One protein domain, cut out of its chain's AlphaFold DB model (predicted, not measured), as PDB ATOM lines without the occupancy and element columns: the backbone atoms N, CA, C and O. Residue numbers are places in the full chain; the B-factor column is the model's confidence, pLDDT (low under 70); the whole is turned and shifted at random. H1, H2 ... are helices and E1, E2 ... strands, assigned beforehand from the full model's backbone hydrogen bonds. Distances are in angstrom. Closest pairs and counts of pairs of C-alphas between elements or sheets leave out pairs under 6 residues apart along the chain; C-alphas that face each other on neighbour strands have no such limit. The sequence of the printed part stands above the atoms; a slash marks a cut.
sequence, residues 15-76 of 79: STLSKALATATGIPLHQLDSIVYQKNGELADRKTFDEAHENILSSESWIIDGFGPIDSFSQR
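Overview. This is residues 15 to 76 of the 79 residues of a protein of Nitrincola sp. KXZD1103 (UniProt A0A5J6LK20). A short ribbon of two parallel strands, E1 and E2, makes the middle of a small domain, with helix H1 packed on one face of it and the last turns of the longest helix, H3, on the other. The short helix H2 packs on residues 49 to 53 of H3, and the short helix H4, at the other end of the printed part from H1, sits off the ribbon near H3. H1 and H3 lie toward opposite ends of the longest axis, and residues 37 to 45 form an unnamed loop between H2 and H3. The printed part has 62 residues with four named helices and two named strands in the order H1, E1, H2, H3, E2, H4; the sheet has the order E1, E2, all parallel, and the class is mostly helix. The whole is compact, with a radius of gyration of the C-alphas of 11.8 A, and its C-alphas span 33 by 24 by 16 A along their three main axes.

Along the chain. H1 is residues 15 to 25, 15.3 A from first to last C-alpha, and begins with C-alpha 15 at (309.441, 192.457, 247.699). E1 follows at residues 29 to 31, 6.5 A long, and then H2 at residues 33 to 36, 5.0 A long. H3, the longest helix, is residues 46 to 57 and measures 16.2 A, from C-alpha 46 at (288.049, 181.969, 248.693). E2 is residues 61 to 65, 13.5 A long. H4 is residues 70 to 74, 7.5 A long, and ends with C-alpha 74 at (300.113, 174.962, 241.117).

Arrangement. E1 and E2 are parallel neighbours, with 30 degrees between their directions. The C-alphas of Leu 29 and Ile 63 face each other at 4.7 A, and those of Gln 31 and Asp 65 at 4.8 A. Across the pair, N 30 and O 63 are 2.8 A apart and N 65 and O 30 are 3.0 A apart, both within hydrogen-bond range. E1, H2, H3 and E2 form a strand-helix-strand unit, two parallel neighbour strands with helices between them along the chain, and its crossover is right-handed. The closest C-alphas of H1 and E1 are those of Ala 22 and Leu 29, 5.9 A apart; those of H1 and E2 are Ser 18 and Asp 65, 6.6 A. The closest C-alphas of H3 and E2 are those of Ile 56 and Trp 62, 7.0 A apart, and those of H3 and E1 are His 30 and Ile 56, 8.0 A. H2 and H3 touch, H3 with its residues 49 to 53 alone; the closest C-alphas are those of Ile 35 and Phe 49, 6.2 A apart. H3 and H4 are close but not clearly touching, with the C-alphas of His 53 and Ser 72 closest at 7.6 A. H1 is apart from H2, H3 and H4. H2 and E2 are only just apart, at 8.5 A between their closest C-alphas. In H1 and H3 every O i to N i+4 pair is within hydrogen-bond range; in H4 0 of 1 such pairs is, beside 1 of 2 O i to N i+3 pairs, and H2 is too short for an O i to N i+4 pair.

Size, cuts and confidence. The two C-alphas farthest apart are those of Ala 24 and Asp 45, 33.0 A, while the first and last printed C-alphas, Ser 15 and Arg 76, are 18.1 A apart. The printed part has no cut. The link from H2 to H3, with 9 residues between them, is short but not tight; the other four links are tight, and no link is long. The mean pLDDT of the printed part is 89.8, and no printed residue is under 70.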
ATOM      1  N   SER A  15     310.286 191.300 247.996       93.12
ATOM      2  CA  SER A  15     309.441 192.457 247.699       93.12
ATOM      3  C   SER A  15     310.221 193.671 247.220       93.12
ATOM      4  O   SER A  15     309.668 194.520 246.532       93.12
ATOM      5  N   THR A  16     311.510 193.753 247.543       96.12
ATOM      6  CA  THR A  16     312.404 194.748 246.947       96.12
ATOM      7  C   THR A  16     312.705 194.379 245.495       96.12
ATOM      8  O   THR A  16     312.582 195.227 244.615       96.12
ATOM      9  N   LEU A  17     313.032 193.108 245.232       96.12
ATOM     10  CA  LEU A  17     313.299 192.601 243.886       96.12
ATOM     11  C   LEU A  17     312.077 192.728 242.966       96.12
ATOM     12  O   LEU A  17     312.211 193.234 241.857       96.12
ATOM     13  N   SER A  18     310.896 192.301 243.415       96.19
ATOM     14  CA  SER A  18     309.662 192.310 242.622       96.19
ATOM     15  C   SER A  18     309.252 193.732 242.228       96.19
ATOM     16  O   SER A  18     308.921 193.973 241.069       96.19
ATOM     17  N   LYS A  19     309.375 194.699 243.150       96.81
ATOM     18  CA  LYS A  19     309.162 196.129 242.873       96.81
ATOM     19  C   LYS A  19     310.169 196.679 241.870       96.81
ATOM     20  O   LYS A  19     309.764 197.301 240.895       96.81
ATOM     21  N   ALA A  20     311.463 196.429 242.081       97.81
ATOM     22  CA  ALA A  20     312.505 196.897 241.169       97.81
ATOM     23  C   ALA A  20     312.330 196.314 239.757       97.81
ATOM     24  O   ALA A  20     312.450 197.036 238.771       97.81
ATOM     25  N   LEU A  21     311.986 195.028 239.664       96.75
ATOM     26  CA  LEU A  21     311.728 194.340 238.404       96.75
ATOM     27  C   LEU A  21     310.510 194.922 237.682       96.75
ATOM     28  O   LEU A  21     310.588 195.190 236.485       96.75
ATOM     29  N   ALA A  22     309.410 195.162 238.398       97.50
ATOM     30  CA  ALA A  22     308.217 195.789 237.840       97.50
ATOM     31  C   ALA A  22     308.513 197.197 237.307       97.50
ATOM     32  O   ALA A  22     308.155 197.516 236.178       97.50
ATOM     33  N   THR A  23     309.245 198.017 238.069       98.06
ATOM     34  CA  THR A  23     309.674 199.351 237.623       98.06
ATOM     35  C   THR A  23     310.577 199.288 236.390       98.06
ATOM     36  O   THR A  23     310.403 200.083 235.473       98.06
ATOM     37  N   ALA A  24     311.527 198.351 236.346       97.75
ATOM     38  CA  ALA A  24     312.481 198.243 235.244       97.75
ATOM     39  C   ALA A  24     311.861 197.695 233.946       97.75
ATOM     40  O   ALA A  24     312.320 198.035 232.859       97.75
ATOM     41  N   THR A  25     310.847 196.834 234.053       96.62
ATOM     42  CA  THR A  25     310.255 196.120 232.905       96.62
ATOM     43  C   THR A  25     308.896 196.662 232.475       96.62
ATOM     44  O   THR A  25     308.443 196.355 231.376       96.62
ATOM     45  N   GLY A  26     308.219 197.426 233.335       96.69
ATOM     46  CA  GLY A  26     306.830 197.836 233.138       96.69
ATOM     47  C   GLY A  26     305.809 196.704 233.319       96.69
ATOM     48  O   GLY A  26     304.625 196.921 233.075       96.69
ATOM     49  N   ILE A  27     306.231 195.505 233.737       96.94
ATOM     50  CA  ILE A  27     305.322 194.373 233.953       96.94
ATOM     51  C   ILE A  27     304.488 194.618 235.227       96.94
ATOM     52  O   ILE A  27     305.063 194.971 236.263       96.94
ATOM     53  N   PRO A  28     303.158 194.395 235.198       95.88
ATOM     54  CA  PRO A  28     302.299 194.548 236.370       95.88
ATOM     55  C   PRO A  28     302.734 193.671 237.552       95.88
ATOM     56  O   PRO A  28     302.911 192.459 237.409       95.88
ATOM     57  N   LEU A  29     302.881 194.286 238.729       96.12
ATOM     58  CA  LEU A  29     303.176 193.602 239.989       96.12
ATOM     59  C   LEU A  29     301.903 193.374 240.801       96.12
ATOM     60  O   LEU A  29     301.201 194.321 241.150       96.12
ATOM     61  N   HIS A  30     301.684 192.125 241.192       94.38
ATOM     62  CA  HIS A  30     300.586 191.679 242.033       94.38
ATOM     63  C   HIS A  30     301.146 191.052 243.313       94.38
ATOM     64  O   HIS A  30     301.698 189.950 243.305       94.38
ATOM     65  N   GLN A  31     301.027 191.768 244.429       91.62
ATOM     66  CA  GLN A  31     301.380 191.236 245.745       91.62
ATOM     67  C   GLN A  31     300.214 190.404 246.276       91.62
ATOM     68  O   GLN A  31     299.111 190.921 246.438       91.62
ATOM     69  N   LEU A  32     300.453 189.121 246.549       86.56
ATOM     70  CA  LEU A  32     299.390 188.191 246.941       86.56
ATOM     71  C   LEU A  32     298.719 188.559 248.253       86.56
ATOM     72  O   LEU A  32     297.511 188.398 248.364       86.56
ATOM     73  N   ASP A  33     299.462 189.109 249.212       83.31
ATOM     74  CA  ASP A  33     298.880 189.555 250.479       83.31
ATOM     75  C   ASP A  33     297.787 190.615 250.243       83.31
ATOM     76  O   ASP A  33     296.770 190.614 250.923       83.31
ATOM     77  N   SER A  34     297.921 191.463 249.218       81.94
ATOM     78  CA  SER A  34     296.895 192.454 248.853       81.94
ATOM     79  C   SER A  34     295.679 191.868 248.126       81.94
ATOM     80  O   SER A  34     294.700 192.579 247.925       81.94
ATOM     81  N   ILE A  35     295.749 190.605 247.701       82.25
ATOM     82  CA  ILE A  35     294.637 189.853 247.097       82.25
ATOM     83  C   ILE A  35     293.954 188.999 248.172       82.25
ATOM     84  O   ILE A  35     292.736 188.857 248.180       82.25
ATOM     85  N   VAL A  36     294.745 188.440 249.093       82.88
ATOM     86  CA  VAL A  36     294.276 187.631 250.227       82.88
ATOM     87  C   VAL A  36     293.588 188.490 251.282       82.88
ATOM     88  O   VAL A  36     292.643 188.017 251.904       82.88
ATOM     89  N   TYR A  37     294.033 189.729 251.491       83.12
ATOM     90  CA  TYR A  37     293.437 190.643 252.458       83.12
ATOM     91  C   TYR A  37     292.733 191.801 251.758       83.12
ATOM     92  O   TYR A  37     293.303 192.506 250.924       83.12
ATOM     93  N   GLN A  38     291.485 192.028 252.147       79.31
ATOM     94  CA  GLN A  38     290.720 193.209 251.788       79.31
ATOM     95  C   GLN A  38     291.362 194.471 252.386       79.31
ATOM     96  O   GLN A  38     292.175 194.419 253.310       79.31
ATOM     97  N   LYS A  39     290.961 195.652 251.897       78.94
ATOM     98  CA  LYS A  39     291.491 196.940 252.391       78.94
ATOM     99  C   LYS A  39     291.255 197.171 253.887       78.94
ATOM    100  O   LYS A  39     291.993 197.935 254.500       78.94
ATOM    101  N   ASN A  40     290.232 196.538 254.457       84.38
ATOM    102  CA  ASN A  40     289.925 196.574 255.888       84.38
ATOM    103  C   ASN A  40     290.759 195.566 256.712       84.38
ATOM    104  O   ASN A  40     290.608 195.519 257.928       84.38
ATOM    105  N   GLY A  41     291.638 194.784 256.076       80.06
ATOM    106  CA  GLY A  41     292.473 193.767 256.717       80.06
ATOM    107  C   GLY A  41     291.785 192.416 256.917       80.06
ATOM    108  O   GLY A  41     292.409 191.498 257.444       80.06
ATOM    109  N   GLU A  42     290.526 192.266 256.502       85.69
ATOM    110  CA  GLU A  42     289.833 190.980 256.548       85.69
ATOM    111  C   GLU A  42     290.304 190.067 255.420       85.69
ATOM    112  O   GLU A  42     290.655 190.525 254.332       85.69
ATOM    113  N   LEU A  43     290.286 188.757 255.664       82.56
ATOM    114  CA  LEU A  43     290.536 187.780 254.612       82.56
ATOM    115  C   LEU A  43     289.459 187.918 253.531       82.56
ATOM    116  O   LEU A  43     288.262 187.933 253.824       82.56
ATOM    117  N   ALA A  44     289.886 188.024 252.277       85.38
ATOM    118  CA  ALA A  44     289.009 187.816 251.143       85.38
ATOM    119  C   ALA A  44     288.461 186.386 251.215       85.38
ATOM    120  O   ALA A  44     289.179 185.444 251.575       85.38
ATOM    121  N   ASP A  45     287.182 186.213 250.889       89.06
ATOM    122  CA  ASP A  45     286.642 184.872 250.748       89.06
ATOM    123  C   ASP A  45     287.347 184.144 249.593       89.06
ATOM    124  O   ASP A  45     287.912 184.753 248.676       89.06
ATOM    125  N   ARG A  46     287.321 182.809 249.646       86.12
ATOM    126  CA  ARG A  46     288.049 181.969 248.693       86.12
ATOM    127  C   ARG A  46     287.663 182.263 247.242       86.12
ATOM    128  O   ARG A  46     288.543 182.288 246.392       86.12
ATOM    129  N   LYS A  47     286.381 182.521 246.974       89.25
ATOM    130  CA  LYS A  47     285.881 182.768 245.621       89.25
ATOM    131  C   LYS A  47     286.402 184.100 245.087       89.25
ATOM    132  O   LYS A  47     286.908 184.142 243.974       89.25
ATOM    133  N   THR A  48     286.353 185.156 245.897       89.38
ATOM    134  CA  THR A  48     286.909 186.472 245.541       89.38
ATOM    135  C   THR A  48     288.409 186.395 245.254       89.38
ATOM    136  O   THR A  48     288.889 186.985 244.285       89.38
ATOM    137  N   PHE A  49     289.156 185.646 246.072       90.06
ATOM    138  CA  PHE A  49     290.576 185.411 245.826       90.06
ATOM    139  C   PHE A  49     290.807 184.667 244.503       90.06
ATOM    140  O   PHE A  49     291.627 185.111 243.699       90.06
ATOM    141  N   ASP A  50     290.093 183.559 244.282       90.38
ATOM    142  CA  ASP A  50     290.252 182.712 243.098       90.38
ATOM    143  C   ASP A  50     289.927 183.503 241.815       90.38
ATOM    144  O   ASP A  50     290.725 183.507 240.884       90.38
ATOM    145  N   GLU A  51     288.838 184.280 241.799       92.19
ATOM    146  CA  GLU A  51     288.475 185.149 240.667       92.19
ATOM    147  C   GLU A  51     289.552 186.210 240.382       92.19
ATOM    148  O   GLU A  51     289.945 186.431 239.234       92.19
ATOM    149  N   ALA A  52     290.063 186.883 241.417       91.19
ATOM    150  CA  ALA A  52     291.131 187.869 241.251       91.19
ATOM    151  C   ALA A  52     292.431 187.225 240.742       91.19
ATOM    152  O   ALA A  52     293.123 187.800 239.899       91.19
ATOM    153  N   HIS A  53     292.758 186.031 241.236       92.94
ATOM    154  CA  HIS A  53     293.942 185.282 240.835       92.94
ATOM    155  C   HIS A  53     293.845 184.804 239.381       92.94
ATOM    156  O   HIS A  53     294.773 185.048 238.609       92.94
ATOM    157  N   GLU A  54     292.709 184.244 238.966       92.75
ATOM    158  CA  GLU A  54     292.444 183.842 237.578       92.75
ATOM    159  C   GLU A  54     292.536 185.025 236.602       92.75
ATOM    160  O   GLU A  54     293.151 184.910 235.538       92.75
ATOM    161  N   ASN A  55     292.010 186.192 236.985       93.44
ATOM    162  CA  ASN A  55     292.115 187.420 236.189       93.44
ATOM    163  C   ASN A  55     293.570 187.877 235.983       93.44
ATOM    164  O   ASN A  55     293.926 188.394 234.922       93.44
ATOM    165  N   ILE A  56     294.441 187.672 236.974       93.69
ATOM    166  CA  ILE A  56     295.874 187.947 236.820       93.69
ATOM    167  C   ILE A  56     296.509 186.902 235.898       93.69
ATOM    168  O   ILE A  56     297.264 187.254 234.992       93.69
ATOM    169  N   LEU A  57     296.198 185.618 236.092       92.94
ATOM    170  CA  LEU A  57     296.788 184.525 235.312       92.94
ATOM    171  C   LEU A  57     296.442 184.578 233.818       92.94
ATOM    172  O   LEU A  57     297.269 184.154 232.994       92.94
ATOM    173  N   SER A  58     295.262 185.109 233.482       93.25
ATOM    174  CA  SER A  58     294.790 185.314 232.109       93.25
ATOM    175  C   SER A  58     295.471 186.484 231.393       93.25
ATOM    176  O   SER A  58     295.419 186.562 230.167       93.25
ATOM    177  N   SER A  59     296.167 187.360 232.124       92.88
ATOM    178  CA  SER A  59     296.922 188.468 231.537       92.88
ATOM    179  C   SER A  59     298.186 187.992 230.805       92.88
ATOM    180  O   SER A  59     298.839 187.012 231.182       92.88
ATOM    181  N   GLU A  60     298.582 188.747 229.777       93.12
ATOM    182  CA  GLU A  60     299.765 188.477 228.940       93.12
ATOM    183  C   GLU A  60     301.093 188.518 229.718       93.12
ATOM    184  O   GLU A  60     302.072 187.853 229.360       93.12
ATOM    185  N   SER A  61     301.157 189.307 230.790       95.06
ATOM    186  CA  SER A  61     302.351 189.417 231.623       95.06
ATOM    187  C   SER A  61     302.017 189.816 233.049       95.06
ATOM    188  O   SER A  61     301.165 190.677 233.256       95.06
ATOM    189  N   TRP A  62     302.735 189.239 234.009       95.81
ATOM    190  CA  TRP A  62     302.574 189.543 235.424       95.81
ATOM    191  C   TRP A  62     303.817 189.163 236.226       95.81
ATOM    192  O   TRP A  62     304.554 188.232 235.887       95.81
ATOM    193  N   ILE A  63     304.007 189.870 237.336       95.88
ATOM    194  CA  ILE A  63     304.874 189.483 238.444       95.88
ATOM    195  C   ILE A  63     303.961 189.216 239.638       95.88
ATOM    196  O   ILE A  63     303.245 190.112 240.072       95.88
ATOM    197  N   ILE A  64     303.982 188.002 240.179       94.50
ATOM    198  CA  ILE A  64     303.248 187.642 241.396       94.50
ATOM    199  C   ILE A  64     304.262 187.453 242.524       94.50
ATOM    200  O   ILE A  64     305.129 186.585 242.435       94.50
ATOM    201  N   ASP A  65     304.149 188.248 243.588       93.44
ATOM    202  CA  ASP A  65     305.002 188.170 244.782       93.44
ATOM    203  C   ASP A  65     304.199 187.624 245.966       93.44
ATOM    204  O   ASP A  65     303.237 188.252 246.415       93.44
ATOM    205  N   GLY A  66     304.586 186.441 246.449       89.00
ATOM    206  CA  GLY A  66     303.973 185.782 247.600       89.00
ATOM    207  C   GLY A  66     303.524 184.342 247.337       89.00
ATOM    208  O   GLY A  66     303.526 183.841 246.210       89.00
ATOM    209  N   PHE A  67     303.145 183.650 248.414       81.88
ATOM    210  CA  PHE A  67     302.745 182.242 248.343       81.88
ATOM    211  C   PHE A  67     301.237 182.083 248.108       81.88
ATOM    212  O   PHE A  67     300.848 181.392 247.170       81.88
ATOM    213  N   GLY A  68     300.393 182.809 248.852       81.88
ATOM    214  CA  GLY A  68     298.933 182.670 248.769       81.88
ATOM    215  C   GLY A  68     298.435 181.286 249.226       81.88
ATOM    216  O   GLY A  68     299.197 180.528 249.833       81.88
ATOM    217  N   PRO A  69     297.165 180.941 248.951       83.56
ATOM    218  CA  PRO A  69     296.626 179.598 249.158       83.56
ATOM    219  C   PRO A  69     297.383 178.552 248.336       83.56
ATOM    220  O   PRO A  69     297.769 178.819 247.196       83.56
ATOM    221  N   ILE A  70     297.553 177.345 248.882       80.81
ATOM    222  CA  ILE A  70     298.397 176.310 248.266       80.81
ATOM    223  C   ILE A  70     297.919 175.882 246.872       80.81
ATOM    224  O   ILE A  70     298.741 175.688 245.982       80.81
ATOM    225  N   ASP A  71     296.607 175.828 246.636       83.06
ATOM    226  CA  ASP A  71     296.053 175.446 245.329       83.06
ATOM    227  C   ASP A  71     296.367 176.489 244.243       83.06
ATOM    228  O   ASP A  71     296.576 176.147 243.084       83.06
ATOM    229  N   SER A  72     296.467 177.769 244.618       82.88
ATOM    230  CA  SER A  72     296.802 178.865 243.693       82.88
ATOM    231  C   SER A  72     298.260 178.819 243.221       82.88
ATOM    232  O   SER A  72     298.650 179.510 242.276       82.88
ATOM    233  N   PHE A  73     299.104 178.049 243.912       82.25
ATOM    234  CA  PHE A  73     300.513 177.911 243.578       82.25
ATOM    235  C   PHE A  73     300.702 177.038 242.335       82.25
ATOM    236  O   PHE A  73     301.450 177.422 241.439       82.25
ATOM    237  N   SER A  74     299.990 175.909 242.239       82.88
ATOM    238  CA  SER A  74     300.113 174.962 241.117       82.88
ATOM    239  C   SER A  74     299.578 175.507 239.790       82.88
ATOM    240  O   SER A  74     299.937 175.006 238.729       82.88
ATOM    241  N   GLN A  75     298.749 176.549 239.839       84.69
ATOM    242  CA  GLN A  75     298.185 177.218 238.664       84.69
ATOM    243  C   GLN A  75     299.157 178.206 238.002       84.69
ATOM    244  O   GLN A  75     298.924 178.666 236.883       84.69
ATOM    245  N   ARG A  76     300.247 178.570 238.686       85.06
ATOM    246  CA  ARG A  76     301.255 179.481 238.142       85.06
ATOM    247  C   ARG A  76     302.216 178.671 237.274       85.06
ATOM    248  O   ARG A  76     302.738 177.665 237.753       85.06
TER     249      ARG A  76